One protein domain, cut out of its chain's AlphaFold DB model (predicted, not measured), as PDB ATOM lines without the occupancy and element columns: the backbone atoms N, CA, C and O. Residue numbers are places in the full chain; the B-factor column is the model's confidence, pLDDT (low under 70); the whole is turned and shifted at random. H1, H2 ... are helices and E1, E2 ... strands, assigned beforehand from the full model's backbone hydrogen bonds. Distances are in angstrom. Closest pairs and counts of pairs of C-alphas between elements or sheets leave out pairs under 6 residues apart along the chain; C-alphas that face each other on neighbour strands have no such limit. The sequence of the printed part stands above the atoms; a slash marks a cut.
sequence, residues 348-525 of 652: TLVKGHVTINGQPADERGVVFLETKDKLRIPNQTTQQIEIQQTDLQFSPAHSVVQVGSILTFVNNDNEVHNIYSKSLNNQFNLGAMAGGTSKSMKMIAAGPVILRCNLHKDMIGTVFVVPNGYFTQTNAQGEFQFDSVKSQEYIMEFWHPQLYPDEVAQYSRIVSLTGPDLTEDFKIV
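Overview. This is residues 348 to 525 of the 652 residues of a protein of Nitrospina sp (UniProt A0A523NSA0). Two lobes lie end to end along the longest axis, each a sandwich of two sheets partly face to face, and the short helix H1 packs on the side of the first lobe. E1, E2 and E11 to E15 make the first lobe; the second, E3 to E10, falls between E2 and E11 along the chain. The 178 printed residues, mostly strand by class, include fifteen named strands and one named helix, in the order E1 to E13, H1, E14, E15. The whole is compact, with a radius of gyration of the C-alphas of 17.2 A, and spans 54 by 38 by 26 A.

Arrangement. E1, residues 348 to 356, stands between E12, residues 479 to 486, antiparallel, and E15, residues 522 to 524, parallel; N 482 and O 350 are 2.8 A apart, N 355 and O 522 2.9 A, within hydrogen-bond range. The second sheet, antiparallel and strongly twisted, runs E11, residues 471 to 473, E2, residues 366 to 371, E13, residues 489 to 495, E14, residues 509 to 512; N 472 and O 367 are 2.9 A apart, N 368 and O 493 3.0 A, N 490 and O 511 2.9 A. These sheets are face to face, 8.5 A centre to centre where they face each other. H1, residues 501 to 506, only grazes the second sheet, the C-alphas of Trp 495 and Val 504 being closest at 6.1 A; its every O i to N i+4 pair is within hydrogen-bond range. The third sheet, mixed, runs E4, residues 393 to 395, E3, residues 384 to 390, E6, residues 406 to 411, E8, residues 438 to 442; E3 and E4 form a hairpin, with N 388 and O 395 2.8 A apart, and E3 and E6 are parallel, with N 389 and O 410 2.8 A apart. The fourth, mixed and strongly twisted, runs E5, residues 398 to 402, E10, residues 460 to 466, E9, residues 447 to 453, E7, residues 419 to 421; E9 and E10 form a hairpin, with N 449 and O 463 2.8 A apart. These two are face to face, 9.8 A centre to centre where they face each other. Between the lobes, the closest C-alphas of E2 and E10 are those of Phe 368 and Val 466, 7.1 A apart.

Along the chain. E1 begins at C-alpha 348 (-1.667, 10.749, -35.921) and is 25.8 A long; E12, 20.6 A, bends by 59 degrees at residue 483. E15 ends at C-alpha 524 (19.773, 18.457, -27.459).

Size, cuts and confidence. The farthest C-alphas, of Asn 414 and Pro 516, are 54.6 A apart. The printed part has no cut; E2 to E3 and E7 to E8 are long links. Residues 372 to 380, 455 and 515 have pLDDT under 70.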
ATOM      1  N   THR A 348      -2.641  11.372 -36.818       79.81
ATOM      2  CA  THR A 348      -1.667  10.749 -35.921       79.81
ATOM      3  C   THR A 348      -1.539  11.639 -34.682       79.81
ATOM      4  O   THR A 348      -1.357  12.852 -34.829       79.81
ATOM      5  N   LEU A 349      -1.638  11.068 -33.476       84.62
ATOM      6  CA  LEU A 349      -1.206  11.759 -32.257       84.62
ATOM      7  C   LEU A 349       0.326  11.788 -32.257       84.62
ATOM      8  O   LEU A 349       0.953  10.756 -32.501       84.62
ATOM      9  N   VAL A 350       0.932  12.941 -31.981       88.31
ATOM     10  CA  VAL A 350       2.394  13.069 -31.871       88.31
ATOM     11  C   VAL A 350       2.725  13.662 -30.513       88.31
ATOM     12  O   VAL A 350       2.158  14.685 -30.144       88.31
ATOM     13  N   LYS A 351       3.638  13.043 -29.769       93.62
ATOM     14  CA  LYS A 351       4.112  13.544 -28.472       93.62
ATOM     15  C   LYS A 351       5.606  13.294 -28.287       93.62
ATOM     16  O   LYS A 351       6.216  12.586 -29.086       93.62
ATOM     17  N   GLY A 352       6.180  13.807 -27.209       95.00
ATOM     18  CA  GLY A 352       7.550  13.491 -26.815       95.00
ATOM     19  C   GLY A 352       8.039  14.371 -25.676       95.00
ATOM     20  O   GLY A 352       7.278  15.167 -25.122       95.00
ATOM     21  N   HIS A 353       9.317  14.224 -25.342       96.69
ATOM     22  CA  HIS A 353       9.988  15.030 -24.330       96.69
ATOM     23  C   HIS A 353      11.246  15.693 -24.909       96.69
ATOM     24  O   HIS A 353      12.016  15.073 -25.649       96.69
ATOM     25  N   VAL A 354      11.446  16.971 -24.588       96.56
ATOM     26  CA  VAL A 354      12.584  17.786 -25.010       96.56
ATOM     27  C   VAL A 354      13.492  18.059 -23.822       96.56
ATOM     28  O   VAL A 354      13.075  18.628 -22.812       96.56
ATOM     29  N   THR A 355      14.765  17.720 -23.994       96.19
ATOM     30  CA  THR A 355      15.839  18.082 -23.068       96.19
ATOM     31  C   THR A 355      16.921  18.874 -23.786       96.19
ATOM     32  O   THR A 355      17.271  18.559 -24.924       96.19
ATOM     33  N   ILE A 356      17.467  19.882 -23.106       94.50
ATOM     34  CA  ILE A 356      18.616  20.680 -23.535       94.50
ATOM     35  C   ILE A 356      19.675  20.549 -22.437       94.50
ATOM     36  O   ILE A 356      19.403  20.830 -21.271       94.50
ATOM     37  N   ASN A 357      20.861  20.046 -22.784       93.44
ATOM     38  CA  ASN A 357      21.937  19.710 -21.839       93.44
ATOM     39  C   ASN A 357      21.468  18.827 -20.659       93.44
ATOM     40  O   ASN A 357      21.933  18.948 -19.527       93.44
ATOM     41  N   GLY A 358      20.519  17.923 -20.934       91.69
ATOM     42  CA  GLY A 358      19.947  16.986 -19.962       91.69
ATOM     43  C   GLY A 358      18.912  17.579 -18.997       91.69
ATOM     44  O   GLY A 358      18.371  16.831 -18.189       91.69
ATOM     45  N   GLN A 359      18.611  18.879 -19.077       93.25
ATOM     46  CA  GLN A 359      17.492  19.504 -18.361       93.25
ATOM     47  C   GLN A 359      16.256  19.585 -19.270       93.25
ATOM     48  O   GLN A 359      16.433  19.725 -20.482       93.25
ATOM     49  N   PRO A 360      15.020  19.521 -18.742       95.50
ATOM     50  CA  PRO A 360      13.818  19.785 -19.533       95.50
ATOM     51  C   PRO A 360      13.853  21.173 -20.186       95.50
ATOM     52  O   PRO A 360      14.326  22.132 -19.574       95.50
ATOM     53  N   ALA A 361      13.345  21.295 -21.414       94.44
ATOM     54  CA  ALA A 361      13.087  22.609 -22.008       94.44
ATOM     55  C   ALA A 361      11.900  23.297 -21.308       94.44
ATOM     56  O   ALA A 361      10.938  22.629 -20.934       94.44
ATOM     57  N   ASP A 362      11.959  24.621 -21.146       93.62
ATOM     58  CA  ASP A 362      10.863  25.393 -20.550       93.62
ATOM     59  C   ASP A 362       9.770  25.771 -21.570       93.62
ATOM     60  O   ASP A 362       9.802  25.378 -22.738       93.62
ATOM     61  N   GLU A 363       8.775  26.536 -21.121       94.06
ATOM     62  CA  GLU A 363       7.562  26.875 -21.879       94.06
ATOM     63  C   GLU A 363       7.808  27.756 -23.122       94.06
ATOM     64  O   GLU A 363       6.904  27.965 -23.933       94.06
ATOM     65  N   ARG A 364       9.042  28.244 -23.315       94.38
ATOM     66  CA  ARG A 364       9.494  28.961 -24.522       94.38
ATOM     67  C   ARG A 364       9.944  28.026 -25.651       94.38
ATOM     68  O   ARG A 364      10.333  28.501 -26.719       94.38
ATOM     69  N   GLY A 365       9.955  26.714 -25.413       95.25
ATOM     70  CA  GLY A 365      10.263  25.702 -26.420       95.25
ATOM     71  C   GLY A 365       9.082  25.466 -27.360       95.25
ATOM     72  O   GLY A 365       7.942  25.333 -26.923       95.25
ATOM     73  N   VAL A 366       9.355  25.406 -28.662       95.44
ATOM     74  CA  VAL A 366       8.353  25.291 -29.729       95.44
ATOM     75  C   VAL A 366       8.699  24.102 -30.617       95.44
ATOM     76  O   VAL A 366       9.729  24.119 -31.290       95.44
ATOM     77  N   VAL A 367       7.830  23.090 -30.666       94.62
ATOM     78  CA  VAL A 367       7.922  21.996 -31.650       94.62
ATOM     79  C   VAL A 367       6.960  22.300 -32.794       94.62
ATOM     80  O   VAL A 367       5.784  22.586 -32.560       94.62
ATOM     81  N   PHE A 368       7.422  22.226 -34.041       91.94
ATOM     82  CA  PHE A 368       6.586  22.483 -35.216       91.94
ATOM     83  C   PHE A 368       6.890  21.532 -36.377       91.94
ATOM     84  O   PHE A 368       7.946  20.900 -36.436       91.94
ATOM     85  N   LEU A 369       5.918  21.394 -37.283       87.38
ATOM     86  CA  LEU A 369       5.946  20.447 -38.397       87.38
ATOM     87  C   LEU A 369       5.789  21.185 -39.731       87.38
ATOM     88  O   LEU A 369       4.689  21.608 -40.093       87.38
ATOM     89  N   GLU A 370       6.867  21.334 -40.494       83.38
ATOM     90  CA  GLU A 370       6.821  21.895 -41.847       83.38
ATOM     91  C   GLU A 370       6.550  20.810 -42.900       83.38
ATOM     92  O   GLU A 370       6.928  19.651 -42.745       83.38
ATOM     93  N   THR A 371       5.874  21.149 -43.995       76.94
ATOM     94  CA  THR A 371       5.675  20.229 -45.122       76.94
ATOM     95  C   THR A 371       6.919  20.193 -46.018       76.94
ATOM     96  O   THR A 371       7.625  21.190 -46.153       76.94
ATOM     97  N   LYS A 372       7.200  19.058 -46.680       67.75
ATOM     98  CA  LYS A 372       8.405  18.895 -47.532       67.75
ATOM     99  C   LYS A 372       8.513  19.888 -48.702       67.75
ATOM    100  O   LYS A 372       9.599  20.066 -49.246       67.75
ATOM    101  N   ASP A 373       7.407  20.506 -49.104       62.12
ATOM    102  CA  ASP A 373       7.340  21.546 -50.137       62.12
ATOM    103  C   ASP A 373       7.532  22.977 -49.590       62.12
ATOM    104  O   ASP A 373       7.601  23.920 -50.379       62.12
ATOM    105  N   LYS A 374       7.620  23.139 -48.259       61.97
ATOM    106  CA  LYS A 374       7.679  24.411 -47.517       61.97
ATOM    107  C   LYS A 374       6.583  25.416 -47.918       61.97
ATOM    108  O   LYS A 374       6.769  26.631 -47.851       61.97
ATOM    109  N   LEU A 375       5.420  24.922 -48.363       49.25
ATOM    110  CA  LEU A 375       4.301  25.769 -48.776       49.25
ATOM    111  C   LEU A 375       3.432  26.182 -47.580       49.25
ATOM    112  O   LEU A 375       2.959  25.354 -46.802       49.25
ATOM    113  N   ARG A 376       3.145  27.486 -47.482       55.47
ATOM    114  CA  ARG A 376       2.180  28.029 -46.515       55.47
ATOM    115  C   ARG A 376       0.805  27.398 -46.743       55.47
ATOM    116  O   ARG A 376       0.258  27.486 -47.843       55.47
ATOM    117  N   ILE A 377       0.225  26.819 -45.692       59.44
ATOM    118  CA  ILE A 377      -1.087  26.166 -45.764       59.44
ATOM    119  C   ILE A 377      -2.171  27.222 -46.088       59.44
ATOM    120  O   ILE A 377      -2.277  28.226 -45.377       59.44
ATOM    121  N   PRO A 378      -2.988  27.034 -47.145       52.75
ATOM    122  CA  PRO A 378      -4.093  27.941 -47.455       52.75
ATOM    123  C   PRO A 378      -5.114  28.021 -46.313       52.75
ATOM    124  O   PRO A 378      -5.389  27.026 -45.649       52.75
ATOM    125  N   ASN A 379      -5.713  29.199 -46.118       61.03
ATOM    126  CA  ASN A 379      -6.727  29.473 -45.084       61.03
ATOM    127  C   ASN A 379      -6.260  29.239 -43.630       61.03
ATOM    128  O   ASN A 379      -7.076  29.061 -42.730       61.03
ATOM    129  N   GLN A 380      -4.948  29.281 -43.403       69.81
ATOM    130  CA  GLN A 380      -4.312  29.327 -42.088       69.81
ATOM    131  C   GLN A 380      -4.866  30.449 -41.196       69.81
ATOM    132  O   GLN A 380      -4.914  31.610 -41.606       69.81
ATOM    133  N   THR A 381      -5.206  30.095 -39.954       76.62
ATOM    134  CA  THR A 381      -5.557  31.036 -38.885       76.62
ATOM    135  C   THR A 381      -4.435  32.058 -38.680       76.62
ATOM    136  O   THR A 381      -3.256  31.710 -38.650       76.62
ATOM    137  N   THR A 382      -4.803  33.329 -38.534       85.38
ATOM    138  CA  THR A 382      -3.882  34.424 -38.204       85.38
ATOM    139  C   THR A 382      -4.302  35.046 -36.886       85.38
ATOM    140  O   THR A 382      -5.443  35.492 -36.756       85.38
ATOM    141  N   GLN A 383      -3.387  35.107 -35.927       90.81
ATOM    142  CA  GLN A 383      -3.607  35.779 -34.654       90.81
ATOM    143  C   GLN A 383      -3.532  37.308 -34.825       90.81
ATOM    144  O   GLN A 383      -2.852  37.827 -35.715       90.81
ATOM    145  N   GLN A 384      -4.190  38.034 -33.926       94.50
ATOM    146  CA  GLN A 384      -3.741  39.365 -33.520       94.50
ATOM    147  C   GLN A 384      -3.316  39.228 -32.060       94.50
ATOM    148  O   GLN A 384      -4.127  38.777 -31.254       94.50
ATOM    149  N   ILE A 385      -2.062  39.546 -31.738       95.44
ATOM    150  CA  ILE A 385      -1.591  39.571 -30.348       95.44
ATOM    151  C   ILE A 385      -1.090  40.960 -29.985       95.44
ATOM    152  O   ILE A 385      -0.540  41.682 -30.820       95.44
ATOM    153  N   GLU A 386      -1.291  41.315 -28.725       97.06
ATOM    154  CA  GLU A 386      -0.760  42.530 -28.133       97.06
ATOM    155  C   GLU A 386       0.517  42.193 -27.362       97.06
ATOM    156  O   GLU A 386       0.573  41.183 -26.662       97.06
ATOM    157  N   ILE A 387       1.543  43.027 -27.517       97.50
ATOM    158  CA  ILE A 387       2.779  42.962 -26.741       97.50
ATOM    159  C   ILE A 387       2.943  44.329 -26.088       97.50
ATOM    160  O   ILE A 387       3.253  45.326 -26.746       97.50
ATOM    161  N   GLN A 388       2.676  44.380 -24.793       96.94
ATOM    162  CA  GLN A 388       2.744  45.591 -23.993       96.94
ATOM    163  C   GLN A 388       4.191  45.890 -23.591       96.94
ATOM    164  O   GLN A 388       5.019  44.981 -23.485       96.94
ATOM    165  N   GLN A 389       4.507  47.170 -23.415       95.75
ATOM    166  CA  GLN A 389       5.704  47.649 -22.734       95.75
ATOM    167  C   GLN A 389       5.218  48.182 -21.389       95.75
ATOM    168  O   GLN A 389       4.517  49.193 -21.370       95.75
ATOM    169  N   THR A 390       5.503  47.448 -20.319       91.81
ATOM    170  CA  THR A 390       5.032  47.746 -18.963       91.81
ATOM    171  C   THR A 390       6.141  47.382 -17.980       91.81
ATOM    172  O   THR A 390       6.736  46.311 -18.107       91.81
ATOM    173  N   ASP A 391       6.423  48.263 -17.023       90.25
ATOM    174  CA  ASP A 391       7.517  48.142 -16.051       90.25
ATOM    175  C   ASP A 391       8.885  47.917 -16.732       90.25
ATOM    176  O   ASP A 391       9.732  47.154 -16.264       90.25
ATOM    177  N   LEU A 392       9.092  48.586 -17.877       88.75
ATOM    178  CA  LEU A 392      10.268  48.463 -18.752       88.75
ATOM    179  C   LEU A 392      10.510  47.040 -19.294       88.75
ATOM    180  O   LEU A 392      11.631  46.699 -19.676       88.75
ATOM    181  N   GLN A 393       9.467  46.207 -19.357       94.31
ATOM    182  CA  GLN A 393       9.517  44.833 -19.859       94.31
ATOM    183  C   GLN A 393       8.454  44.553 -20.926       94.31
ATOM    184  O   GLN A 393       7.463  45.274 -21.062       94.31
ATOM    185  N   PHE A 394       8.667  43.497 -21.718       96.56
ATOM    186  CA  PHE A 394       7.669  43.024 -22.681       96.56
ATOM    187  C   PHE A 394       6.675  42.075 -22.007       96.56
ATOM    188  O   PHE A 394       7.076  41.065 -21.428       96.56
ATOM    189  N   SER A 395       5.379  42.359 -22.137       95.38
ATOM    190  CA  SER A 395       4.306  41.494 -21.639       95.38
ATOM    191  C   SER A 395       3.341  41.113 -22.773       95.38
ATOM    192  O   SER A 395       2.697  42.004 -23.330       95.38
ATOM    193  N   PRO A 396       3.224  39.824 -23.149       96.12
ATOM    194  CA  PRO A 396       3.998  38.686 -22.648       96.12
ATOM    195  C   PRO A 396       5.459  38.697 -23.147       96.12
ATOM    196  O   PRO A 396       5.748  39.139 -24.259       96.12
ATOM    197  N   ALA A 397       6.381  38.151 -22.347       93.25
ATOM    198  CA  ALA A 397       7.810  38.073 -22.691       93.25
ATOM    199  C   ALA A 397       8.139  36.984 -23.741       93.25
ATOM    200  O   ALA A 397       9.192  37.021 -24.386       93.25
ATOM    201  N   HIS A 398       7.237  36.017 -23.933       95.38
ATOM    202  CA  HIS A 398       7.307  34.991 -24.972       95.38
ATOM    203  C   HIS A 398       5.966  34.872 -25.706       95.38
ATOM    204  O   HIS A 398       4.907  35.076 -25.111       95.38
ATOM    205  N   SER A 399       5.986  34.537 -26.995       95.88
ATOM    206  CA  SER A 399       4.786  34.246 -27.786       95.88
ATOM    207  C   SER A 399       5.094  33.408 -29.022       95.88
ATOM    208  O   SER A 399       6.170  33.507 -29.610       95.88
ATOM    209  N   VAL A 400       4.096  32.658 -29.486       94.31
ATOM    210  CA  VAL A 400       4.143  31.921 -30.753       94.31
ATOM    211  C   VAL A 400       2.968  32.357 -31.624       94.31
ATOM    212  O   VAL A 400       1.826  32.397 -31.170       94.31
ATOM    213  N   VAL A 401       3.242  32.723 -32.878       93.12
ATOM    214  CA  VAL A 401       2.235  33.209 -33.838       93.12
ATOM    215  C   VAL A 401       2.451  32.594 -35.211       93.12
ATOM    216  O   VAL A 401       3.561  32.218 -35.573       93.12
ATOM    217  N   GLN A 402       1.406  32.524 -36.026       90.25
ATOM    218  CA  GLN A 402       1.495  31.945 -37.367       90.25
ATOM    219  C   GLN A 402       1.818  33.011 -38.427       90.25
ATOM    220  O   GLN A 402       1.400  34.165 -38.291       90.25
ATOM    221  N   VAL A 403       2.491  32.646 -39.527       87.44
ATOM    222  CA  VAL A 403       2.743  33.576 -40.654       87.44
ATOM    223  C   VAL A 403       1.450  34.267 -41.123       87.44
ATOM    224  O   VAL A 403       0.442  33.624 -41.430       87.44
ATOM    225  N   GLY A 404       1.496  35.595 -41.220       86.88
ATOM    226  CA  GLY A 404       0.382  36.483 -41.560       86.88
ATOM    227  C   GLY A 404      -0.330  37.115 -40.359       86.88
ATOM    228  O   GLY A 404      -1.146  38.008 -40.572       86.88
ATOM    229  N   SER A 405      -0.008  36.695 -39.134       92.19
ATOM    230  CA  SER A 405      -0.513  37.299 -37.893       92.19
ATOM    231  C   SER A 405      -0.023  38.731 -37.692       92.19
ATOM    232  O   SER A 405       0.993  39.138 -38.265       92.19
ATOM    233  N   ILE A 406      -0.740  39.491 -36.867       94.06
ATOM    234  CA  ILE A 406      -0.416  40.878 -36.524       94.06
ATOM    235  C   ILE A 406       0.094  40.933 -35.081       94.06
ATOM    236  O   ILE A 406      -0.571  40.446 -34.168       94.06
ATOM    237  N   LEU A 407       1.259  41.551 -34.892       96.00
ATOM    238  CA  LEU A 407       1.756  41.985 -33.587       96.00
ATOM    239  C   LEU A 407       1.381  43.454 -33.406       96.00
ATOM    240  O   LEU A 407       1.723  44.269 -34.264       96.00
ATOM    241  N   THR A 408       0.714  43.796 -32.309       96.44
ATOM    242  CA  THR A 408       0.479  45.185 -31.897       96.44
ATOM    243  C   THR A 408       1.308  45.474 -30.658       96.44
ATOM    244  O   THR A 408       1.053  44.922 -29.595       96.44
ATOM    245  N   PHE A 409       2.302  46.342 -30.797       96.50
ATOM    246  CA  PHE A 409       3.108  46.814 -29.679       96.50
ATOM    247  C   PHE A 409       2.409  48.014 -29.043       96.50
ATOM    248  O   PHE A 409       2.078  48.955 -29.767       96.50
ATOM    249  N   VAL A 410       2.166  47.981 -27.733       95.56
ATOM    250  CA  VAL A 410       1.494  49.054 -26.977       95.56
ATOM    251  C   VAL A 410       2.405  49.524 -25.854       95.56
ATOM    252  O   VAL A 410       2.773  48.723 -24.998       95.56
ATOM    253  N   ASN A 411       2.741  50.811 -25.831       93.44
ATOM    254  CA  ASN A 411       3.547  51.365 -24.754       93.44
ATOM    255  C   ASN A 411       2.660  51.835 -23.592       93.44
ATOM    256  O   ASN A 411       1.903  52.790 -23.760       93.44
ATOM    257  N   ASN A 412       2.771  51.185 -22.432       90.25
ATOM    258  CA  ASN A 412       2.106  51.575 -21.186       90.25
ATOM    259  C   ASN A 412       3.061  52.269 -20.196       90.25
ATOM    260  O   ASN A 412       2.588  52.861 -19.226       90.25
ATOM    261  N   ASP A 413       4.374  52.228 -20.440       82.00
ATOM    262  CA  ASP A 413       5.372  52.982 -19.680       82.00
ATOM    263  C   ASP A 413       5.285  54.489 -19.989       82.00
ATOM    264  O   ASP A 413       4.734  54.920 -21.007       82.00
ATOM    265  N   ASN A 414       5.867  55.320 -19.119       76.75
ATOM    266  CA  ASN A 414       6.015  56.758 -19.382       76.75
ATOM    267  C   ASN A 414       7.186  57.032 -20.346       76.75
ATOM    268  O   ASN A 414       7.200  58.022 -21.079       76.75
ATOM    269  N   GLU A 415       8.175  56.143 -20.329       78.44
ATOM    270  CA  GLU A 415       9.393  56.152 -21.122       78.44
ATOM    271  C   GLU A 415       9.115  55.991 -22.625       78.44
ATOM    272  O   GLU A 415       8.262  55.216 -23.057       78.44
ATOM    273  N   VAL A 416       9.888  56.696 -23.456       75.62
ATOM    274  CA  VAL A 416       9.825  56.551 -24.917       75.62
ATOM    275  C   VAL A 416      10.703  55.376 -25.355       75.62
ATOM    276  O   VAL A 416      11.923  55.510 -25.453       75.62
ATOM    277  N   HIS A 417      10.095  54.233 -25.668       81.75
ATOM    278  CA  HIS A 417      10.814  53.062 -26.191       81.75
ATOM    279  C   HIS A 417      11.028  53.148 -27.706       81.75
ATOM    280  O   HIS A 417      10.190  53.683 -28.430       81.75
ATOM    281  N   ASN A 418      12.094  52.534 -28.228       85.31
ATOM    282  CA  ASN A 418      12.152  52.120 -29.633       85.31
ATOM    283  C   ASN A 418      12.436  50.615 -29.722       85.31
ATOM    284  O   ASN A 418      13.520  50.147 -29.372       85.31
ATOM    285  N   ILE A 419      11.435  49.877 -30.204       89.69
ATOM    286  CA  ILE A 419      11.437  48.419 -30.303       89.69
ATOM    287  C   ILE A 419      11.986  48.009 -31.667       89.69
ATOM    288  O   ILE A 419      11.520  48.473 -32.715       89.69
ATOM    289  N   TYR A 420      12.954  47.102 -31.655       88.94
ATOM    290  CA  TYR A 420      13.558  46.552 -32.858       88.94
ATOM    291  C   TYR A 420      13.840  45.051 -32.716       88.94
ATOM    292  O   TYR A 420      13.789  44.484 -31.625       88.94
ATOM    293  N   SER A 421      14.137  44.421 -33.848       89.12
ATOM    294  CA  SER A 421      14.568  43.027 -33.972       89.12
ATOM    295  C   SER A 421      15.699  42.952 -34.994       89.12
ATOM    296  O   SER A 421      15.665  43.662 -36.006       89.12
ATOM    297  N   LYS A 422      16.686  42.083 -34.744       81.94
ATOM    298  CA  LYS A 422      17.787  41.775 -35.675       81.94
ATOM    299  C   LYS A 422      17.720  40.359 -36.255       81.94
ATOM    300  O   LYS A 422      18.523  40.028 -37.125       81.94
ATOM    301  N   SER A 423      16.738  39.556 -35.854       83.06
ATOM    302  CA  SER A 423      16.625  38.157 -36.264       83.06
ATOM    303  C   SER A 423      16.388  38.016 -37.776       83.06
ATOM    304  O   SER A 423      15.575  38.743 -38.357       83.06
ATOM    305  N   LEU A 424      17.079  37.064 -38.409       73.25
ATOM    306  CA  LEU A 424      16.996  36.731 -39.835       73.25
ATOM    307  C   LEU A 424      15.541  36.674 -40.342       73.25
ATOM    308  O   LEU A 424      14.664  36.117 -39.686       73.25
ATOM    309  N   ASN A 425      15.268  37.284 -41.504       72.81
ATOM    310  CA  ASN A 425      13.929  37.465 -42.114       72.81
ATOM    311  C   ASN A 425      12.891  38.264 -41.286       72.81
ATOM    312  O   ASN A 425      11.860  38.701 -41.817       72.81
ATOM    313  N   ASN A 426      13.178  38.538 -40.013       83.31
ATOM    314  CA  ASN A 426      12.319  39.228 -39.058       83.31
ATOM    315  C   ASN A 426      12.927  40.521 -38.493       83.31
ATOM    316  O   ASN A 426      12.475  41.010 -37.458       83.31
ATOM    317  N   GLN A 427      13.878  41.124 -39.209       84.38
ATOM    318  CA  GLN A 427      14.433  42.434 -38.870       84.38
ATOM    319  C   GLN A 427      13.398  43.556 -39.038       84.38
ATOM    320  O   GLN A 427      12.684  43.620 -40.046       84.38
ATOM    321  N   PHE A 428      13.327  44.454 -38.053       85.31
ATOM    322  CA  PHE A 428      12.547  45.695 -38.099       85.31
ATOM    323  C   PHE A 428      13.025  46.683 -37.029       85.31
ATOM    324  O   PHE A 428      13.647  46.290 -36.049       85.31
ATOM    325  N   ASN A 429      12.705  47.964 -37.207       83.88
ATOM    326  CA  ASN A 429      12.833  49.006 -36.187       83.88
ATOM    327  C   ASN A 429      11.568  49.874 -36.267       83.88
ATOM    328  O   ASN A 429      11.297  50.457 -37.322       83.88
ATOM    329  N   LEU A 430      10.770  49.912 -35.194       83.12
ATOM    330  CA  LEU A 430       9.479  50.614 -35.189       83.12
ATOM    331  C   LEU A 430       9.626  52.142 -35.089       83.12
ATOM    332  O   LEU A 430       8.675  52.877 -35.378       83.12
ATOM    333  N   GLY A 431      10.793  52.634 -34.670       73.75
ATOM    334  CA  GLY A 431      11.005  54.012 -34.239       73.75
ATOM    335  C   GLY A 431      10.370  54.293 -32.874       73.75
ATOM    336  O   GLY A 431       9.513  53.541 -32.406       73.75
ATOM    337  N   ALA A 432      10.736  55.427 -32.276       73.94
ATOM    338  CA  ALA A 432      10.213  55.901 -30.991       73.94
ATOM    339  C   ALA A 432       8.680  55.758 -30.829       73.94
ATOM    340  O   ALA A 432       7.908  56.105 -31.732       73.94
ATOM    341  N   MET A 433       8.259  55.245 -29.674       81.94
ATOM    342  CA  MET A 433       6.883  55.054 -29.213       81.94
ATOM    343  C   MET A 433       6.739  55.730 -27.850       81.94
ATOM    344  O   MET A 433       7.319  55.265 -26.874       81.94
ATOM    345  N   ALA A 434       5.982  56.824 -27.771       76.00
ATOM    346  CA  ALA A 434       5.670  57.469 -26.493       76.00
ATOM    347  C   ALA A 434       4.670  56.634 -25.672       76.00
ATOM    348  O   ALA A 434       3.964  55.792 -26.240       76.00
ATOM    349  N   GLY A 435       4.581  56.887 -24.366       79.75
ATOM    350  CA  GLY A 435       3.559  56.284 -23.508       79.75
ATOM    351  C   GLY A 435       2.141  56.504 -24.051       79.75
ATOM    352  O   GLY A 435       1.819  57.560 -24.601       79.75
ATOM    353  N   GLY A 436       1.303  55.473 -23.964       81.88
ATOM    354  CA  GLY A 436      -0.043  55.433 -24.539       81.88
ATOM    355  C   GLY A 436      -0.107  55.297 -26.068       81.88
ATOM    356  O   GLY A 436      -1.203  55.356 -26.627       81.88
ATOM    357  N   THR A 437       1.022  55.130 -26.773       86.19
ATOM    358  CA  THR A 437       1.033  54.906 -28.234       86.19
ATOM    359  C   THR A 437       1.159  53.429 -28.592       86.19
ATOM    360  O   THR A 437       1.742  52.639 -27.851       86.19
ATOM    361  N   SER A 438       0.641  53.051 -29.763       91.06
ATOM    362  CA  SER A 438       0.760  51.691 -30.286       91.06
ATOM    363  C   SER A 438       1.160  51.644 -31.760       91.06
ATOM    364  O   SER A 438       0.943  52.593 -32.520       91.06
ATOM    365  N   LYS A 439       1.783  50.533 -32.165       89.19
ATOM    366  CA  LYS A 439       2.200  50.254 -33.546       89.19
ATOM    367  C   LYS A 439       1.950  48.790 -33.889       89.19
ATOM    368  O   LYS A 439       2.437  47.899 -33.198       89.19
ATOM    369  N   SER A 440       1.237  48.548 -34.985       92.19
ATOM    370  CA  SER A 440       0.937  47.198 -35.474       92.19
ATOM    371  C   SER A 440       1.783  46.828 -36.691       92.19
ATOM    372  O   SER A 440       1.969  47.638 -37.599       92.19
ATOM    373  N   MET A 441       2.256  45.584 -36.740       88.62
ATOM    374  CA  MET A 441       3.043  45.030 -37.843       88.62
ATOM    375  C   MET A 441       2.658  43.576 -38.140       88.62
ATOM    376  O   MET A 441       2.191  42.848 -37.268       88.62
ATOM    377  N   LYS A 442       2.857  43.148 -39.387       89.81
ATOM    378  CA  LYS A 442       2.392  41.858 -39.912       89.81
ATOM    379  C   LYS A 442       3.558  40.894 -40.133       89.81
ATOM    380  O   LYS A 442       4.558  41.238 -40.768       89.81
ATOM    381  N   MET A 443       3.426  39.669 -39.636       88.88
ATOM    382  CA  MET A 443       4.503  38.676 -39.611       88.88
ATOM    383  C   MET A 443       4.516  37.834 -40.883       88.88
ATOM    384  O   MET A 443       4.049  36.700 -40.906       88.88
ATOM    385  N   ILE A 444       5.015  38.414 -41.978       83.75
ATOM    386  CA  ILE A 444       4.966  37.796 -43.316       83.75
ATOM    387  C   ILE A 444       6.030  36.712 -43.580       83.75
ATOM    388  O   ILE A 444       5.976  36.080 -44.629       83.75
ATOM    389  N   ALA A 445       6.962  36.476 -42.651       83.56
ATOM    390  CA  ALA A 445       8.024  35.475 -42.761       83.56
ATOM    391  C   ALA A 445       8.128  34.644 -41.473       83.56
ATOM    392  O   ALA A 445       7.893  35.173 -40.386       83.56
ATOM    393  N   ALA A 446       8.463  33.360 -41.615       86.19
ATOM    394  CA  ALA A 446       8.641  32.425 -40.505       86.19
ATOM    395  C   ALA A 446      10.006  32.596 -39.807       86.19
ATOM    396  O   ALA A 446      10.903  33.260 -40.334       86.19
ATOM    397  N   GLY A 447      10.157  31.970 -38.640       87.94
ATOM    398  CA  GLY A 447      11.357  32.007 -37.804       87.94
ATOM    399  C   GLY A 447      11.206  32.898 -36.562       87.94
ATOM    400  O   GLY A 447      10.153  33.504 -36.347       87.94
ATOM    401  N   PRO A 448      12.249  32.980 -35.722       90.56
ATOM    402  CA  PRO A 448      12.228  33.745 -34.484       90.56
ATOM    403  C   PRO A 448      12.287  35.257 -34.711       90.56
ATOM    404  O   PRO A 448      12.619  35.754 -35.793       90.56
ATOM    405  N   VAL A 449      11.964  35.974 -33.640       92.38
ATOM    406  CA  VAL A 449      11.984  37.424 -33.498       92.38
ATOM    407  C   VAL A 449      12.425  37.720 -32.067       92.38
ATOM    408  O   VAL A 449      11.664  37.494 -31.125       92.38
ATOM    409  N   ILE A 450      13.644  38.214 -31.882       92.12
ATOM    410  CA  ILE A 450      14.094  38.697 -30.577       92.12
ATOM    411  C   ILE A 450      13.794  40.192 -30.512       92.12
ATOM    412  O   ILE A 450      14.368  41.001 -31.241       92.12
ATOM    413  N   LEU A 451      12.838  40.543 -29.660       93.81
ATOM    414  CA  LEU A 451      12.426  41.910 -29.386       93.81
ATOM    415  C   LEU A 451      13.442  42.544 -28.444       93.81
ATOM    416  O   LEU A 451      13.767  41.968 -27.407       93.81
ATOM    417  N   ARG A 452      13.929  43.732 -28.792       90.75
ATOM    418  CA  ARG A 452      14.895  44.497 -27.998       90.75
ATOM    419  C   ARG A 452      14.471  45.961 -27.956       90.75
ATOM    420  O   ARG A 452      13.989  46.489 -28.961       90.75
ATOM    421  N   CYS A 453      14.674  46.629 -26.823       85.75
ATOM    422  CA  CYS A 453      14.628  48.090 -26.757       85.75
ATOM    423  C   CYS A 453      16.027  48.680 -27.004       85.75
ATOM    424  O   CYS A 453      17.045  48.041 -26.737       85.75
ATOM    425  N   ASN A 454      16.101  49.891 -27.560       72.25
ATOM    426  CA  ASN A 454      17.374  50.606 -27.726       72.25
ATOM    427  C   ASN A 454      17.848  51.290 -26.432       72.25
ATOM    428  O   ASN A 454      19.047  51.474 -26.257       72.25
ATOM    429  N   LEU A 455      16.911  51.676 -25.560       68.25
ATOM    430  CA  LEU A 455      17.171  52.415 -24.322       68.25
ATOM    431  C   LEU A 455      17.410  51.476 -23.128       68.25
ATOM    432  O   LEU A 455      18.268  51.739 -22.291       68.25
ATOM    433  N   HIS A 456      16.690  50.353 -23.085       76.38
ATOM    434  CA  HIS A 456      16.720  49.381 -21.991       76.38
ATOM    435  C   HIS A 456      17.303  48.055 -22.497       76.38
ATOM    436  O   HIS A 456      16.668  47.357 -23.285       76.38
ATOM    437  N   LYS A 457      18.531  47.717 -22.077       75.12
ATOM    438  CA  LYS A 457      19.272  46.538 -22.576       75.12
ATOM    439  C   LYS A 457      18.616  45.216 -22.170       75.12
ATOM    440  O   LYS A 457      18.594  44.280 -22.963       75.12
ATOM    441  N   ASP A 458      18.069  45.184 -20.960       82.25
ATOM    442  CA  ASP A 458      17.467  44.011 -20.315       82.25
ATOM    443  C   ASP A 458      15.977  43.843 -20.661       82.25
ATOM    444  O   ASP A 458      15.330  42.882 -20.245       82.25
ATOM    445  N   MET A 459      15.428  44.769 -21.452       88.88
ATOM    446  CA  MET A 459      14.097  44.674 -22.040       88.88
ATOM    447  C   MET A 459      14.177  43.791 -23.290       88.88
ATOM    448  O   MET A 459      14.374  44.278 -24.411       88.88
ATOM    449  N   ILE A 460      14.074  42.478 -23.077       92.06
ATOM    450  CA  ILE A 460      14.186  41.451 -24.118       92.06
ATOM    451  C   ILE A 460      12.921  40.594 -24.131       92.06
ATOM    452  O   ILE A 460      12.498  40.066 -23.108       92.06
ATOM    453  N   GLY A 461      12.322  40.447 -25.309       94.62
ATOM    454  CA  GLY A 461      11.142  39.614 -25.539       94.62
ATOM    455  C   GLY A 461      11.373  38.665 -26.708       94.62
ATOM    456  O   GLY A 461      12.290  38.856 -27.506       94.62
ATOM    457  N   THR A 462      10.548  37.633 -26.836       95.25
ATOM    458  CA  THR A 462      10.711  36.618 -27.886       95.25
ATOM    459  C   THR A 462       9.383  36.292 -28.553       95.25
ATOM    460  O   THR A 462       8.399  35.994 -27.884       95.25
ATOM    461  N   VAL A 463       9.348  36.321 -29.884       95.44
ATOM    462  CA  VAL A 463       8.213  35.819 -30.665       95.44
ATOM    463  C   VAL A 463       8.727  34.787 -31.657       95.44
ATOM    464  O   VAL A 463       9.665  35.071 -32.395       95.44
ATOM    465  N   PHE A 464       8.121  33.604 -31.716       93.69
ATOM    466  CA  PHE A 464       8.405  32.637 -32.774       93.69
ATOM    467  C   PHE A 464       7.292  32.650 -33.823       93.69
ATOM    468  O   PHE A 464       6.118  32.467 -33.494       93.69
ATOM    469  N   VAL A 465       7.645  32.883 -35.091       91.75
ATOM    470  CA  VAL A 465       6.687  32.862 -36.200       91.75
ATOM    471  C   VAL A 465       6.716  31.491 -36.869       91.75
ATOM    472  O   VAL A 465       7.595  31.205 -37.682       91.75
ATOM    473  N   VAL A 466       5.747  30.633 -36.555       89.38
ATOM    474  CA  VAL A 466       5.664  29.297 -37.164       89.38
ATOM    475  C   VAL A 466       5.204  29.378 -38.629       89.38
ATOM    476  O   VAL A 466       4.315  30.177 -38.959       89.38
ATOM    477  N   PRO A 467       5.766  28.551 -39.536       81.00
ATOM    478  CA  PRO A 467       5.449  28.610 -40.964       81.00
ATOM    479  C   PRO A 467       4.006  28.192 -41.274       81.00
ATOM    480  O   PRO A 467       3.415  28.696 -42.233       81.00
ATOM    481  N   ASN A 468       3.426  27.297 -40.466       76.25
ATOM    482  CA  ASN A 468       2.062  26.802 -40.638       76.25
ATOM    483  C   ASN A 468       1.334  26.532 -39.298       76.25
ATOM    484  O   ASN A 468       1.717  27.078 -38.270       76.25
ATOM    485  N   GLY A 469       0.221  25.788 -39.312       71.19
ATOM    486  CA  GLY A 469      -0.624  25.530 -38.134       71.19
ATOM    487  C   GLY A 469      -0.310  24.288 -37.306       71.19
ATOM    488  O   GLY A 469      -0.927  24.116 -36.262       71.19
ATOM    489  N   TYR A 470       0.628  23.440 -37.723       84.25
ATOM    490  CA  TYR A 470       1.073  22.305 -36.920       84.25
ATOM    491  C   TYR A 470       2.249  22.725 -36.036       84.25
ATOM    492  O   TYR A 470       3.412  22.545 -36.398       84.25
ATOM    493  N   PHE A 471       1.935  23.286 -34.868       90.69
ATOM    494  CA  PHE A 471       2.899  23.599 -33.814       90.69
ATOM    495  C   PHE A 471       2.318  23.322 -32.425       90.69
ATOM    496  O   PHE A 471       1.103  23.222 -32.264       90.69
ATOM    497  N   THR A 472       3.199  23.210 -31.438       93.00
ATOM    498  CA  THR A 472       2.876  23.099 -30.015       93.00
ATOM    499  C   THR A 472       4.039  23.661 -29.186       93.00
ATOM    500  O   THR A 472       5.140  23.850 -29.713       93.00
ATOM    501  N   GLN A 473       3.806  23.942 -27.907       94.62
ATOM    502  CA  GLN A 473       4.843  24.371 -26.963       94.62
ATOM    503  C   GLN A 473       5.156  23.251 -25.968       94.62
ATOM    504  O   GLN A 473       4.311  22.392 -25.704       94.62
ATOM    505  N   THR A 474       6.368  23.256 -25.418       96.44
ATOM    506  CA  THR A 474       6.703  22.421 -24.259       96.44
ATOM    507  C   THR A 474       6.032  22.951 -22.990       96.44
ATOM    508  O   THR A 474       5.822  24.153 -22.853       96.44
ATOM    509  N   ASN A 475       5.693  22.070 -22.047       95.31
ATOM    510  CA  ASN A 475       5.348  22.474 -20.678       95.31
ATOM    511  C   ASN A 475       6.622  22.713 -19.837       95.31
ATOM    512  O   ASN A 475       7.735  22.446 -20.289       95.31
ATOM    513  N   ALA A 476       6.478  23.148 -18.582       93.56
ATOM    514  CA  ALA A 476       7.595  23.283 -17.636       93.56
ATOM    515  C   ALA A 476       8.325  21.957 -17.285       93.56
ATOM    516  O   ALA A 476       9.293  21.963 -16.525       93.56
ATOM    517  N   GLN A 477       7.867  20.816 -17.811       95.38
ATOM    518  CA  GLN A 477       8.503  19.499 -17.726       95.38
ATOM    519  C   GLN A 477       9.107  19.065 -19.078       95.38
ATOM    520  O   GLN A 477       9.509  17.912 -19.226       95.38
ATOM    521  N   GLY A 478       9.202  19.957 -20.071       95.62
ATOM    522  CA  GLY A 478       9.748  19.671 -21.400       95.62
ATOM    523  C   GLY A 478       8.904  18.712 -22.245       95.62
ATOM    524  O   GLY A 478       9.365  18.256 -23.287       95.62
ATOM    525  N   GLU A 479       7.699  18.345 -21.817       96.81
ATOM    526  CA  GLU A 479       6.795  17.471 -22.568       96.81
ATOM    527  C   GLU A 479       6.026  18.275 -23.619       96.81
ATOM    528  O   GLU A 479       5.649  19.422 -23.373       96.81
ATOM    529  N   PHE A 480       5.750  17.671 -24.776       95.81
ATOM    530  CA  PHE A 480       4.936  18.277 -25.832       95.81
ATOM    531  C   PHE A 480       3.935  17.281 -26.432       95.81
ATOM    532  O   PHE A 480       4.182  16.072 -26.465       95.81
ATOM    533  N   GLN A 481       2.821  17.797 -26.962       93.31
ATOM    534  CA  GLN A 481       1.810  17.009 -27.674       93.31
ATOM    535  C   GLN A 481       1.162  17.803 -28.819       93.31
ATOM    536  O   GLN A 481       0.926  19.005 -28.709       93.31
ATOM    537  N   PHE A 482       0.839  17.099 -29.903       88.88
ATOM    538  CA  PHE A 482      -0.044  17.520 -30.985       88.88
ATOM    539  C   PHE A 482      -1.279  16.606 -30.995       88.88
ATOM    540  O   PHE A 482      -1.162  15.417 -31.303       88.88
ATOM    541  N   ASP A 483      -2.460  17.155 -30.713       75.94
ATOM    542  CA  ASP A 483      -3.684  16.357 -30.518       75.94
ATOM    543  C   ASP A 483      -4.223  15.699 -31.801       75.94
ATOM    544  O   ASP A 483      -4.929  14.692 -31.742       75.94
ATOM    545  N   SER A 484      -3.923  16.260 -32.978       76.56
ATOM    546  CA  SER A 484      -4.313  15.701 -34.282       76.56
ATOM    547  C   SER A 484      -3.501  16.301 -35.431       76.56
ATOM    548  O   SER A 484      -3.858  17.344 -35.981       76.56
ATOM    549  N   VAL A 485      -2.436  15.616 -35.852       81.81
ATOM    550  CA  VAL A 485      -1.706  15.956 -37.085       81.81
ATOM    551  C   VAL A 485      -2.204  15.074 -38.225       81.81
ATOM    552  O   VAL A 485      -2.329  13.866 -38.053       81.81
ATOM    553  N   LYS A 486      -2.475  15.641 -39.405       82.19
ATOM    554  CA  LYS A 486      -2.842  14.865 -40.602       82.19
ATOM    555  C   LYS A 486      -1.745  13.847 -40.943       82.19
ATOM    556  O   LYS A 486      -0.576  14.204 -41.006       82.19
ATOM    557  N   SER A 487      -2.114  12.606 -41.246       81.00
ATOM    558  CA  SER A 487      -1.157  11.562 -41.637       81.00
ATOM    559  C   SER A 487      -0.550  11.853 -43.024       81.00
ATOM    560  O   SER A 487      -1.221  11.719 -44.050       81.00
ATOM    561  N   GLN A 488       0.699  12.327 -43.039       81.38
ATOM    562  CA  GLN A 488       1.567  12.560 -44.200       81.38
ATOM    563  C   GLN A 488       3.029  12.741 -43.731       81.38
ATOM    564  O   GLN A 488       3.324  12.657 -42.539       81.38
ATOM    565  N   GLU A 489       3.957  13.019 -44.648       84.31
ATOM    566  CA  GLU A 489       5.335  13.369 -44.284       84.31
ATOM    567  C   GLU A 489       5.499  14.852 -43.910       84.31
ATOM    568  O   GLU A 489       4.937  15.737 -44.567       84.31
ATOM    569  N   TYR A 490       6.336  15.104 -42.903       86.38
ATOM    570  CA  TYR A 490       6.733  16.429 -42.424       86.38
ATOM    571  C   TYR A 490       8.240  16.486 -42.147       86.38
ATOM    572  O   TYR A 490       8.900  15.460 -41.999       86.38
ATOM    573  N   ILE A 491       8.768  17.700 -42.040       87.81
ATOM    574  CA  ILE A 491      10.009  18.026 -41.342       87.81
ATOM    575  C   ILE A 491       9.590  18.454 -39.929       87.81
ATOM    576  O   ILE A 491       8.823  19.403 -39.785       87.81
ATOM    577  N   MET A 492      10.026  17.727 -38.904       90.62
ATOM    578  CA  MET A 492       9.819  18.068 -37.499       90.62
ATOM    579  C   MET A 492      11.037  18.824 -36.980       90.62
ATOM    580  O   MET A 492      12.163  18.330 -37.069       90.62
ATOM    581  N   GLU A 493      10.790  19.993 -36.400       91.94
ATOM    582  CA  GLU A 493      11.816  20.900 -35.890       91.94
ATOM    583  C   GLU A 493      11.454  21.347 -34.466       91.94
ATOM    584  O   GLU A 493      10.274  21.434 -34.110       91.94
ATOM    585  N   PHE A 494      12.470  21.626 -33.650       94.38
ATOM    586  CA  PHE A 494      12.318  22.240 -32.333       94.38
ATOM    587  C   PHE A 494      13.156  23.513 -32.262       94.38
ATOM    588  O   PHE A 494      14.332  23.503 -32.621       94.38
ATOM    589  N   TRP A 495      12.564  24.589 -31.754       93.75
ATOM    590  CA  TRP A 495      13.251  25.845 -31.477       93.75
ATOM    591  C   TRP A 495      13.049  26.269 -30.022       93.75
ATOM    592  O   TRP A 495      11.986  26.061 -29.443       93.75
ATOM    593  N   HIS A 496      14.059  26.915 -29.445       94.31
ATOM    594  CA  HIS A 496      14.008  27.545 -28.128       94.31
ATOM    595  C   HIS A 496      14.953  28.762 -28.129       94.31
ATOM    596  O   HIS A 496      16.001  28.675 -28.774       94.31
ATOM    597  N   PRO A 497      14.665  29.864 -27.401       91.81
ATOM    598  CA  PRO A 497      15.475  31.090 -27.441       91.81
ATOM    599  C   PRO A 497      16.972  30.906 -27.166       91.81
ATOM    600  O   PRO A 497      17.782  31.684 -27.660       91.81
ATOM    601  N   GLN A 498      17.332  29.888 -26.378       91.81
ATOM    602  CA  GLN A 498      18.720  29.603 -26.002       91.81
ATOM    603  C   GLN A 498      19.499  28.743 -27.010       91.81
ATOM    604  O   GLN A 498      20.654  28.459 -26.737       91.81
ATOM    605  N   LEU A 499      18.919  28.293 -28.128       90.38
ATOM    606  CA  LEU A 499      19.633  27.449 -29.101       90.38
ATOM    607  C   LEU A 499      20.235  28.264 -30.247       90.38
ATOM    608  O   LEU A 499      19.628  29.223 -30.727       90.38
ATOM    609  N   TYR A 500      21.412  27.851 -30.714       84.19
ATOM    610  CA  TYR A 500      22.063  28.449 -31.879       84.19
ATOM    611  C   TYR A 500      21.369  28.051 -33.203       84.19
ATOM    612  O   TYR A 500      20.720  27.002 -33.269       84.19
ATOM    613  N   PRO A 501      21.525  28.848 -34.286       78.12
ATOM    614  CA  PRO A 501      20.953  28.551 -35.606       78.12
ATOM    615  C   PRO A 501      21.243  27.126 -36.098       78.12
ATOM    616  O   PRO A 501      20.333  26.408 -36.520       78.12
ATOM    617  N   ASP A 502      22.508  26.713 -36.004       79.31
ATOM    618  CA  ASP A 502      22.982  25.437 -36.537       79.31
ATOM    619  C   ASP A 502      22.571  24.248 -35.658       79.31
ATOM    620  O   ASP A 502      22.325  23.163 -36.181       79.31
ATOM    621  N   GLU A 503      22.397  24.451 -34.347       87.94
ATOM    622  CA  GLU A 503      21.854  23.434 -33.435       87.94
ATOM    623  C   GLU A 503      20.399  23.106 -33.808       87.94
ATOM    624  O   GLU A 503      20.029  21.942 -33.946       87.94
ATOM    625  N   VAL A 504      19.574  24.129 -34.056       86.44
ATOM    626  CA  VAL A 504      18.179  23.950 -34.501       86.44
ATOM    627  C   VAL A 504      18.121  23.185 -35.830       86.44
ATOM    628  O   VAL A 504      17.306  22.274 -35.983       86.44
ATOM    629  N   ALA A 505      19.026  23.488 -36.767       82.88
ATOM    630  CA  ALA A 505      19.142  22.761 -38.030       82.88
ATOM    631  C   ALA A 505      19.651  21.314 -37.849       82.88
ATOM    632  O   ALA A 505      19.168  20.410 -38.528       82.88
ATOM    633  N   GLN A 506      20.582  21.071 -36.920       87.44
ATOM    634  CA  GLN A 506      21.146  19.748 -36.619       87.44
ATOM    635  C   GLN A 506      20.101  18.762 -36.077       87.44
ATOM    636  O   GLN A 506      20.187  17.565 -36.358       87.44
ATOM    637  N   TYR A 507      19.116  19.246 -35.314       88.69
ATOM    638  CA  TYR A 507      18.038  18.422 -34.755       88.69
ATOM    639  C   TYR A 507      16.764  18.373 -35.628       88.69
ATOM    640  O   TYR A 507      15.800  17.694 -35.265       88.69
ATOM    641  N   SER A 508      16.761  19.032 -36.795       88.00
ATOM    642  CA  SER A 508      15.693  18.941 -37.804       88.00
ATOM    643  C   SER A 508      15.654  17.550 -38.453       88.00
ATOM    644  O   SER A 508      16.675  17.026 -38.904       88.00
ATOM    645  N   ARG A 509      14.472  16.915 -38.505       88.88
ATOM    646  CA  ARG A 509      14.314  15.520 -38.972       88.88
ATOM    647  C   ARG A 509      13.031  15.289 -39.763       88.88
ATOM    648  O   ARG A 509      11.984  15.843 -39.448       88.88
ATOM    649  N   ILE A 510      13.081  14.424 -40.776       86.50
ATOM    650  CA  ILE A 510      11.880  14.016 -41.523       86.50
ATOM    651  C   ILE A 510      11.111  12.969 -40.708       86.50
ATOM    652  O   ILE A 510      11.678  11.943 -40.340       86.50
ATOM    653  N   VAL A 511       9.816  13.200 -40.491       86.44
ATOM    654  CA  VAL A 511       8.893  12.255 -39.843       86.44
ATOM    655  C   VAL A 511       7.774  11.851 -40.808       86.44
ATOM    656  O   VAL A 511       7.184  12.690 -41.492       86.44
ATOM    657  N   SER A 512       7.468  10.556 -40.869       83.62
ATOM    658  CA  SER A 512       6.438   9.996 -41.753       83.62
ATOM    659  C   SER A 512       5.220   9.568 -40.931       83.62
ATOM    660  O   SER A 512       5.162   8.449 -40.421       83.62
ATOM    661  N   LEU A 513       4.236  10.461 -40.785       83.12
ATOM    662  CA  LEU A 513       3.037  10.192 -39.988       83.12
ATOM    663  C   LEU A 513       2.087   9.289 -40.783       83.12
ATOM    664  O   LEU A 513       1.432   9.724 -41.728       83.12
ATOM    665  N   THR A 514       2.047   8.008 -40.422       74.19
ATOM    666  CA  THR A 514       1.342   6.947 -41.169       74.19
ATOM    667  C   THR A 514       0.038   6.490 -40.504       74.19
ATOM    668  O   THR A 514      -0.577   5.521 -40.946       74.19
ATOM    669  N   GLY A 515      -0.395   7.176 -39.441       68.69
ATOM    670  CA  GLY A 515      -1.578   6.839 -38.652       68.69
ATOM    671  C   GLY A 515      -1.328   6.286 -37.239       68.69
ATOM    672  O   GLY A 515      -2.085   6.678 -36.355       68.69
ATOM    673  N   PRO A 516      -0.347   5.402 -36.950       78.06
ATOM    674  CA  PRO A 516      -0.099   4.976 -35.573       78.06
ATOM    675  C   PRO A 516       0.531   6.119 -34.769       78.06
ATOM    676  O   PRO A 516       1.310   6.902 -35.308       78.06
ATOM    677  N   ASP A 517       0.186   6.213 -33.486       82.94
ATOM    678  CA  ASP A 517       0.597   7.331 -32.632       82.94
ATOM    679  C   ASP A 517       2.117   7.336 -32.405       82.94
ATOM    680  O   ASP A 517       2.721   6.298 -32.125       82.94
ATOM    681  N   LEU A 518       2.732   8.512 -32.530       85.19
ATOM    682  CA  LEU A 518       4.181   8.697 -32.567       85.19
ATOM    683  C   LEU A 518       4.696   9.316 -31.261       85.19
ATOM    684  O   LEU A 518       4.101  10.250 -30.724       85.19
ATOM    685  N   THR A 519       5.823   8.807 -30.757       89.81
ATOM    686  CA  THR A 519       6.561   9.393 -29.628       89.81
ATOM    687  C   THR A 519       7.998   9.679 -30.068       89.81
ATOM    688  O   THR A 519       8.722   8.743 -30.391       89.81
ATOM    689  N   GLU A 520       8.391  10.954 -30.108       88.75
ATOM    690  CA  GLU A 520       9.684  11.430 -30.626       88.75
ATOM    691  C   GLU A 520      10.347  12.402 -29.642       88.75
ATOM    692  O   GLU A 520       9.944  13.557 -29.518       88.75
ATOM    693  N   ASP A 521      11.397  11.951 -28.958       93.50
ATOM    694  CA  ASP A 521      12.157  12.796 -28.030       93.50
ATOM    695  C   ASP A 521      13.143  13.713 -28.765       93.50
ATOM    696  O   ASP A 521      13.693  13.356 -29.812       93.50
ATOM    697  N   PHE A 522      13.447  14.863 -28.166       94.50
ATOM    698  CA  PHE A 522      14.582  15.714 -28.527       94.50
ATOM    699  C   PHE A 522      15.608  15.703 -27.384       94.50
ATOM    700  O   PHE A 522      15.288  16.019 -26.238       94.50
ATOM    701  N   LYS A 523      16.850  15.314 -27.689       95.31
ATOM    702  CA  LYS A 523      17.959  15.217 -26.721       95.31
ATOM    703  C   LYS A 523      19.099  16.091 -27.219       95.31
ATOM    704  O   LYS A 523      19.985  15.637 -27.941       95.31
ATOM    705  N   ILE A 524      18.968  17.375 -26.907       93.88
ATOM    706  CA  ILE A 524      19.773  18.457 -27.459       93.88
ATOM    707  C   ILE A 524      20.988  18.674 -26.566       93.88
ATOM    708  O   ILE A 524      20.861  18.873 -25.358       93.88
ATOM    709  N   VAL A 525      22.168  18.636 -27.174       93.00
ATOM    710  CA  VAL A 525      23.409  19.144 -26.587       93.00
ATOM    711  C   VAL A 525      23.651  20.504 -27.227       93.00
ATOM    712  O   VAL A 525      23.544  20.624 -28.445       93.00
TER     713      VAL A 525